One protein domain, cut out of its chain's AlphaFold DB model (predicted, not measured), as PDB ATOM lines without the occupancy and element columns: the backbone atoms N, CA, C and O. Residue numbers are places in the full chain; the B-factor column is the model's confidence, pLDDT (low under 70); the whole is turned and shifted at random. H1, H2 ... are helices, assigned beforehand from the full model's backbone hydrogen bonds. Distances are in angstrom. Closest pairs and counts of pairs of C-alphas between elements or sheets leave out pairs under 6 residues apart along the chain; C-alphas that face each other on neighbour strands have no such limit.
ATOM      1  N   ALA A  11    -115.260 189.271  54.809       78.75
ATOM      2  CA  ALA A  11    -116.291 190.257  54.500       78.75
ATOM      3  C   ALA A  11    -116.173 190.788  53.064       78.75
ATOM      4  O   ALA A  11    -117.172 190.838  52.349       78.75
ATOM      5  N   GLU A  12    -114.956 191.103  52.610       82.69
ATOM      6  CA  GLU A  12    -114.706 191.490  51.218       82.69
ATOM      7  C   GLU A  12    -115.026 190.338  50.257       82.69
ATOM      8  O   GLU A  12    -115.732 190.538  49.269       82.69
ATOM      9  N   LEU A  13    -114.573 189.115  50.563       82.19
ATOM     10  CA  LEU A  13    -114.866 187.934  49.750       82.19
ATOM     11  C   LEU A  13    -116.375 187.745  49.569       82.19
ATOM     12  O   LEU A  13    -116.835 187.496  48.454       82.19
ATOM     13  N   PHE A  14    -117.148 187.847  50.651       78.88
ATOM     14  CA  PHE A  14    -118.593 187.662  50.615       78.88
ATOM     15  C   PHE A  14    -119.310 188.823  49.933       78.88
ATOM     16  O   PHE A  14    -120.239 188.564  49.171       78.88
ATOM     17  N   ALA A  15    -118.859 190.064  50.127       79.69
ATOM     18  CA  ALA A  15    -119.383 191.223  49.410       79.69
ATOM     19  C   ALA A  15    -119.176 191.074  47.894       79.69
ATOM     20  O   ALA A  15    -120.135 191.164  47.128       79.69
ATOM     21  N   LEU A  16    -117.958 190.732  47.462       81.12
ATOM     22  CA  LEU A  16    -117.634 190.503  46.053       81.12
ATOM     23  C   LEU A  16    -118.356 189.277  45.483       81.12
ATOM     24  O   LEU A  16    -118.783 189.296  44.334       81.12
ATOM     25  N   SER A  17    -118.532 188.217  46.275       74.88
ATOM     26  CA  SER A  17    -119.295 187.034  45.854       74.88
ATOM     27  C   SER A  17    -120.784 187.346  45.696       74.88
ATOM     28  O   SER A  17    -121.413 186.863  44.757       74.88
ATOM     29  N   ALA A  18    -121.356 188.162  46.587       73.94
ATOM     30  CA  ALA A  18    -122.735 188.623  46.483       73.94
ATOM     31  C   ALA A  18    -122.919 189.533  45.264       73.94
ATOM     32  O   ALA A  18    -123.862 189.335  44.502       73.94
ATOM     33  N   GLN A  19    -121.988 190.461  45.035       75.50
ATOM     34  CA  GLN A  19    -121.986 191.322  43.857       75.50
ATOM     35  C   GLN A  19    -121.882 190.504  42.563       75.50
ATOM     36  O   GLN A  19    -122.730 190.645  41.688       75.50
ATOM     37  N   ALA A  20    -120.928 189.572  42.478       72.62
ATOM     38  CA  ALA A  20    -120.780 188.690  41.324       72.62
ATOM     39  C   ALA A  20    -122.036 187.836  41.083       72.62
ATOM     40  O   ALA A  20    -122.410 187.595  39.939       72.62
ATOM     41  N   ALA A  21    -122.722 187.397  42.144       67.12
ATOM     42  CA  ALA A  21    -123.991 186.684  42.022       67.12
ATOM     43  C   ALA A  21    -125.136 187.588  41.536       67.12
ATOM     44  O   ALA A  21    -125.972 187.130  40.765       67.12
ATOM     45  N   ILE A  22    -125.192 188.857  41.954       69.81
ATOM     46  CA  ILE A  22    -126.164 189.844  41.452       69.81
ATOM     47  C   ILE A  22    -125.914 190.122  39.964       69.81
ATOM     48  O   ILE A  22    -126.847 190.062  39.166       69.81
ATOM     49  N   GLU A  23    -124.659 190.340  39.577       70.81
ATOM     50  CA  GLU A  23    -124.253 190.557  38.184       70.81
ATOM     51  C   GLU A  23    -124.515 189.313  37.313       70.81
ATOM     52  O   GLU A  23    -124.982 189.427  36.179       70.81
ATOM     53  N   ALA A  24    -124.292 188.109  37.850       61.28
ATOM     54  CA  ALA A  24    -124.590 186.846  37.174       61.28
ATOM     55  C   ALA A  24    -126.091 186.504  37.138       61.28
ATOM     56  O   ALA A  24    -126.529 185.827  36.207       61.28
ATOM     57  N   ASN A  25    -126.899 186.992  38.086       51.09
ATOM     58  CA  ASN A  25    -128.361 186.847  38.082       51.09
ATOM     59  C   ASN A  25    -129.034 187.614  36.932       51.09
ATOM     60  O   ASN A  25    -130.191 187.340  36.623       51.09
ATOM     61  N   ALA A  26    -128.314 188.493  36.227       53.50
ATOM     62  CA  ALA A  26    -128.744 188.981  34.917       53.50
ATOM     63  C   ALA A  26    -128.699 187.887  33.820       53.50
ATOM     64  O   ALA A  26    -129.156 188.127  32.704       53.50
ATOM     65  N   LYS A  27    -128.136 186.699  34.106       54.19
ATOM     66  CA  LYS A  27    -127.905 185.606  33.144       54.19
ATOM     67  C   LYS A  27    -128.449 184.229  33.568       54.19
ATOM     68  O   LYS A  27    -128.777 183.457  32.674       54.19
ATOM     69  N   ALA A  28    -128.566 183.894  34.862       60.81
ATOM     70  CA  ALA A  28    -129.228 182.660  35.336       60.81
ATOM     71  C   ALA A  28    -129.492 182.663  36.856       60.81
ATOM     72  O   ALA A  28    -128.743 183.274  37.611       60.81
ATOM     73  N   ALA A  29    -130.512 181.920  37.307       70.69
ATOM     74  CA  ALA A  29    -130.820 181.747  38.730       70.69
ATOM     75  C   ALA A  29    -129.757 180.897  39.475       70.69
ATOM     76  O   ALA A  29    -129.133 180.021  38.865       70.69
ATOM     77  N   PRO A  30    -129.568 181.080  40.801       72.88
ATOM     78  CA  PRO A  30    -128.600 180.312  41.583       72.88
ATOM     79  C   PRO A  30    -128.951 178.821  41.638       72.88
ATOM     80  O   PRO A  30    -130.118 178.447  41.753       72.88
ATOM     81  N   THR A  31    -127.941 177.950  41.651       79.25
ATOM     82  CA  THR A  31    -128.177 176.507  41.812       79.25
ATOM     83  C   THR A  31    -128.641 176.169  43.238       79.25
ATOM     84  O   THR A  31    -128.248 176.843  44.199       79.25
ATOM     85  N   PRO A  32    -129.389 175.066  43.444       83.12
ATOM     86  CA  PRO A  32    -129.773 174.616  44.785       83.12
ATOM     87  C   PRO A  32    -128.577 174.378  45.716       83.12
ATOM     88  O   PRO A  32    -128.662 174.613  46.921       83.12
ATOM     89  N   ALA A  33    -127.444 173.925  45.171       77.25
ATOM     90  CA  ALA A  33    -126.211 173.757  45.933       77.25
ATOM     91  C   ALA A  33    -125.657 175.107  46.417       77.25
ATOM     92  O   ALA A  33    -125.341 175.236  47.598       77.25
ATOM     93  N   ALA A  34    -125.617 176.125  45.549       76.75
ATOM     94  CA  ALA A  34    -125.186 177.471  45.922       76.75
ATOM     95  C   ALA A  34    -126.089 178.082  47.009       76.75
ATOM     96  O   ALA A  34    -125.593 178.655  47.982       76.75
ATOM     97  N   MET A  35    -127.409 177.891  46.898       83.19
ATOM     98  CA  MET A  35    -128.366 178.330  47.918       83.19
ATOM     99  C   MET A  35    -128.117 177.651  49.270       83.19
ATOM    100  O   MET A  35    -128.055 178.331  50.295       83.19
ATOM    101  N   ARG A  36    -127.921 176.325  49.290       85.56
ATOM    102  CA  ARG A  36    -127.609 175.584  50.525       85.56
ATOM    103  C   ARG A  36    -126.296 176.037  51.154       85.56
ATOM    104  O   ARG A  36    -126.269 176.268  52.359       85.56
ATOM    105  N   SER A  37    -125.242 176.218  50.359       83.25
ATOM    106  CA  SER A  37    -123.956 176.718  50.857       83.25
ATOM    107  C   SER A  37    -124.103 178.086  51.522       83.25
ATOM    108  O   SER A  37    -123.600 178.282  52.626       83.25
ATOM    109  N   ARG A  38    -124.863 179.009  50.915       83.00
ATOM    110  CA  ARG A  38    -125.167 180.318  51.516       83.00
ATOM    111  C   ARG A  38    -125.916 180.182  52.845       83.00
ATOM    112  O   ARG A  38    -125.532 180.826  53.817       83.00
ATOM    113  N   MET A  39    -126.954 179.344  52.904       87.06
ATOM    114  CA  MET A  39    -127.723 179.119  54.137       87.06
ATOM    115  C   MET A  39    -126.856 178.552  55.264       87.06
ATOM    116  O   MET A  39    -126.930 179.034  56.389       87.06
ATOM    117  N   VAL A  40    -125.992 177.581  54.960       89.56
ATOM    118  CA  VAL A  40    -125.064 177.002  55.942       89.56
ATOM    119  C   VAL A  40    -124.065 178.044  56.447       89.56
ATOM    120  O   VAL A  40    -123.808 178.091  57.646       89.56
ATOM    121  N   SER A  41    -123.516 178.890  55.572       85.88
ATOM    122  CA  SER A  41    -122.596 179.959  55.982       85.88
ATOM    123  C   SER A  41    -123.267 180.974  56.910       85.88
ATOM    124  O   SER A  41    -122.702 181.305  57.951       85.88
ATOM    125  N   MET A  42    -124.492 181.409  56.589       89.19
ATOM    126  CA  MET A  42    -125.261 182.315  57.452       89.19
ATOM    127  C   MET A  42    -125.593 181.659  58.797       89.19
ATOM    128  O   MET A  42    -125.358 182.264  59.841       89.19
ATOM    129  N   TRP A  43    -126.032 180.395  58.790       92.38
ATOM    130  CA  TRP A  43    -126.296 179.634  60.014       92.38
ATOM    131  C   TRP A  43    -125.056 179.525  60.911       92.38
ATOM    132  O   TRP A  43    -125.140 179.825  62.099       92.38
ATOM    133  N   LYS A  44    -123.888 179.186  60.345       87.44
ATOM    134  CA  LYS A  44    -122.614 179.104  61.086       87.44
ATOM    135  C   LYS A  44    -122.195 180.433  61.708       87.44
ATOM    136  O   LYS A  44    -121.625 180.442  62.792       87.44
ATOM    137  N   ALA A  45    -122.471 181.542  61.032       87.31
ATOM    138  CA  ALA A  45    -122.201 182.874  61.557       87.31
ATOM    139  C   ALA A  45    -123.272 183.363  62.549       87.31
ATOM    140  O   ALA A  45    -123.123 184.443  63.114       87.31
ATOM    141  N   GLY A  46    -124.369 182.623  62.744       92.69
ATOM    142  CA  GLY A  46    -125.518 183.091  63.519       92.69
ATOM    143  C   GLY A  46    -126.195 184.315  62.891       92.69
ATOM    144  O   GLY A  46    -126.678 185.184  63.616       92.69
ATOM    145  N   ALA A  47    -126.174 184.415  61.561       93.50
ATOM    146  CA  ALA A  47    -126.808 185.470  60.780       93.50
ATOM    147  C   ALA A  47    -128.133 184.980  60.181       93.50
ATOM    148  O   ALA A  47    -128.231 183.852  59.693       93.50
ATOM    149  N   LYS A  48    -129.149 185.840  60.196       91.06
ATOM    150  CA  LYS A  48    -130.460 185.611  59.575       91.06
ATOM    151  C   LYS A  48    -130.583 186.321  58.233       91.06
ATOM    152  O   LYS A  48    -131.365 185.883  57.392       91.06
ATOM    153  N   THR A  49    -129.799 187.376  58.020       86.81
ATOM    154  CA  THR A  49    -129.755 188.122  56.757       86.81
ATOM    155  C   THR A  49    -128.326 188.236  56.209       86.81
ATOM    156  O   THR A  49    -127.353 188.042  56.945       86.81
ATOM    157  N   PRO A  50    -128.158 188.545  54.909       82.06
ATOM    158  CA  PRO A  50    -126.847 188.830  54.321       82.06
ATOM    159  C   PRO A  50    -126.130 190.011  54.972       82.06
ATOM    160  O   PRO A  50    -124.918 189.966  55.152       82.06
ATOM    161  N   GLU A  51    -126.867 191.052  55.349       84.62
ATOM    162  CA  GLU A  51    -126.321 192.254  55.979       84.62
ATOM    163  C   GLU A  51    -125.767 191.918  57.367       84.62
ATOM    164  O   GLU A  51    -124.641 192.295  57.699       84.62
ATOM    165  N   GLU A  52    -126.506 191.121  58.150       89.56
ATOM    166  CA  GLU A  52    -126.019 190.585  59.422       89.56
ATOM    167  C   GLU A  52    -124.773 189.715  59.223       89.56
ATOM    168  O   GLU A  52    -123.837 189.781  60.017       89.56
ATOM    169  N   PHE A  53    -124.738 188.909  58.161       86.81
ATOM    170  CA  PHE A  53    -123.599 188.050  57.849       86.81
ATOM    171  C   PHE A  53    -122.334 188.859  57.527       86.81
ATOM    172  O   PHE A  53    -121.265 188.573  58.072       86.81
ATOM    173  N   VAL A  54    -122.449 189.904  56.701       84.25
ATOM    174  CA  VAL A  54    -121.338 190.822  56.402       84.25
ATOM    175  C   VAL A  54    -120.887 191.543  57.671       84.25
ATOM    176  O   VAL A  54    -119.700 191.536  57.984       84.25
ATOM    177  N   SER A  55    -121.818 192.094  58.454       87.38
ATOM    178  CA  SER A  55    -121.490 192.789  59.706       87.38
ATOM    179  C   SER A  55    -120.745 191.886  60.697       87.38
ATOM    180  O   SER A  55    -119.733 192.297  61.263       87.38
ATOM    181  N   LYS A  56    -121.188 190.635  60.869       88.56
ATOM    182  CA  LYS A  56    -120.559 189.674  61.790       88.56
ATOM    183  C   LYS A  56    -119.186 189.194  61.323       88.56
ATOM    184  O   LYS A  56    -118.374 188.798  62.153       88.56
ATOM    185  N   THR A  57    -118.921 189.222  60.019       85.50
ATOM    186  CA  THR A  57    -117.632 188.798  59.446       85.50
ATOM    187  C   THR A  57    -116.668 189.959  59.196       85.50
ATOM    188  O   THR A  57    -115.491 189.716  58.949       85.50
ATOM    189  N   ALA A  58    -117.119 191.213  59.326       84.88
ATOM    190  CA  ALA A  58    -116.332 192.420  59.050       84.88
ATOM    191  C   ALA A  58    -115.032 192.528  59.862       84.88
ATOM    192  O   ALA A  58    -114.028 193.012  59.350       84.88
ATOM    193  N   GLY A  59    -115.034 192.058  61.113       83.69
ATOM    194  CA  GLY A  59    -113.852 192.074  61.981       83.69
ATOM    195  C   GLY A  59    -112.907 190.883  61.795       83.69
ATOM    196  O   GLY A  59    -111.855 190.834  62.430       83.69
TER     197      GLY A  59
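What this domain is: This is residues 11 to 59 of the 140 residues of an uncharacterized protein of Rubrivivax sp (UniProt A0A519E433). What shape does the printed part make? It is an open frame: two long helices, H1 and H2, form two sides that run opposite ways and are apart, the loop between them bows out at one end, and the short helix H3 fills the other end, packing on the first residues of H1 and coming close to the last part of H2. What is it made of, and how large is it? The printed part has 49 residues with three named helices, H1, H2 and H3 in that order, and no named strand, and its class is all helix. It is compact, with a radius of gyration of the C-alphas of 11.1 A, and elongated, with spans of 32 by 20 by 14 A.

Where its parts are: Where does the first helix run? H1 holds residues 11 to 24, from C-alpha 11 at (-116.291, 190.257, 54.500) to C-alpha 24 at (-124.590, 186.846, 37.174), 19.5 A. Where is the second? H2 holds residues 32 to 44, beginning with C-alpha 32 at (-129.773, 174.616, 44.785), and is 18.4 A long. And the last? H3 holds residues 50 to 57, 10.5 A long, and ends with C-alpha 57 at (-117.632, 188.798, 59.446).

How they stand to each other: Which helices touch? H1 touches H3 with residues 11 to 15 alone, and the closest C-alphas, those of Ala 11 and Thr 57, are 5.3 A apart. These two helices stand at a shallow tilt of 25 degrees and run opposite ways. How does H2 stand to the others? H2 is close to H3 but not clearly touching it: the closest C-alphas, those of Met 42 and Phe 53, are 6.0 A apart, and the two run the same way at a steep tilt of 49 degrees. H1 and H2 are apart. What do the backbone atoms show? In H1, H2 and H3 every O i to N i+4 pair is within hydrogen-bond range.

The domain as a whole: How far does it reach? The two C-alphas farthest apart, those of Lys 27 and Gly 59, are 32.7 A from each other, while the first and last printed C-alphas, those of Ala 11 and Gly 59, are 8.1 A apart. Which stretches stand free, and how are the links? Residues 23 to 28 stand free, and so do residues 31 to 37, of which 32 to 37 belong to H2. The link from H1 to H2 is short and the link from H2 to H3 is tight; the printed part has no cut. Where is the model's confidence low? Residues 21 to 22 and 24 to 28 have a pLDDT under 70, and the mean of the printed part is 79.7.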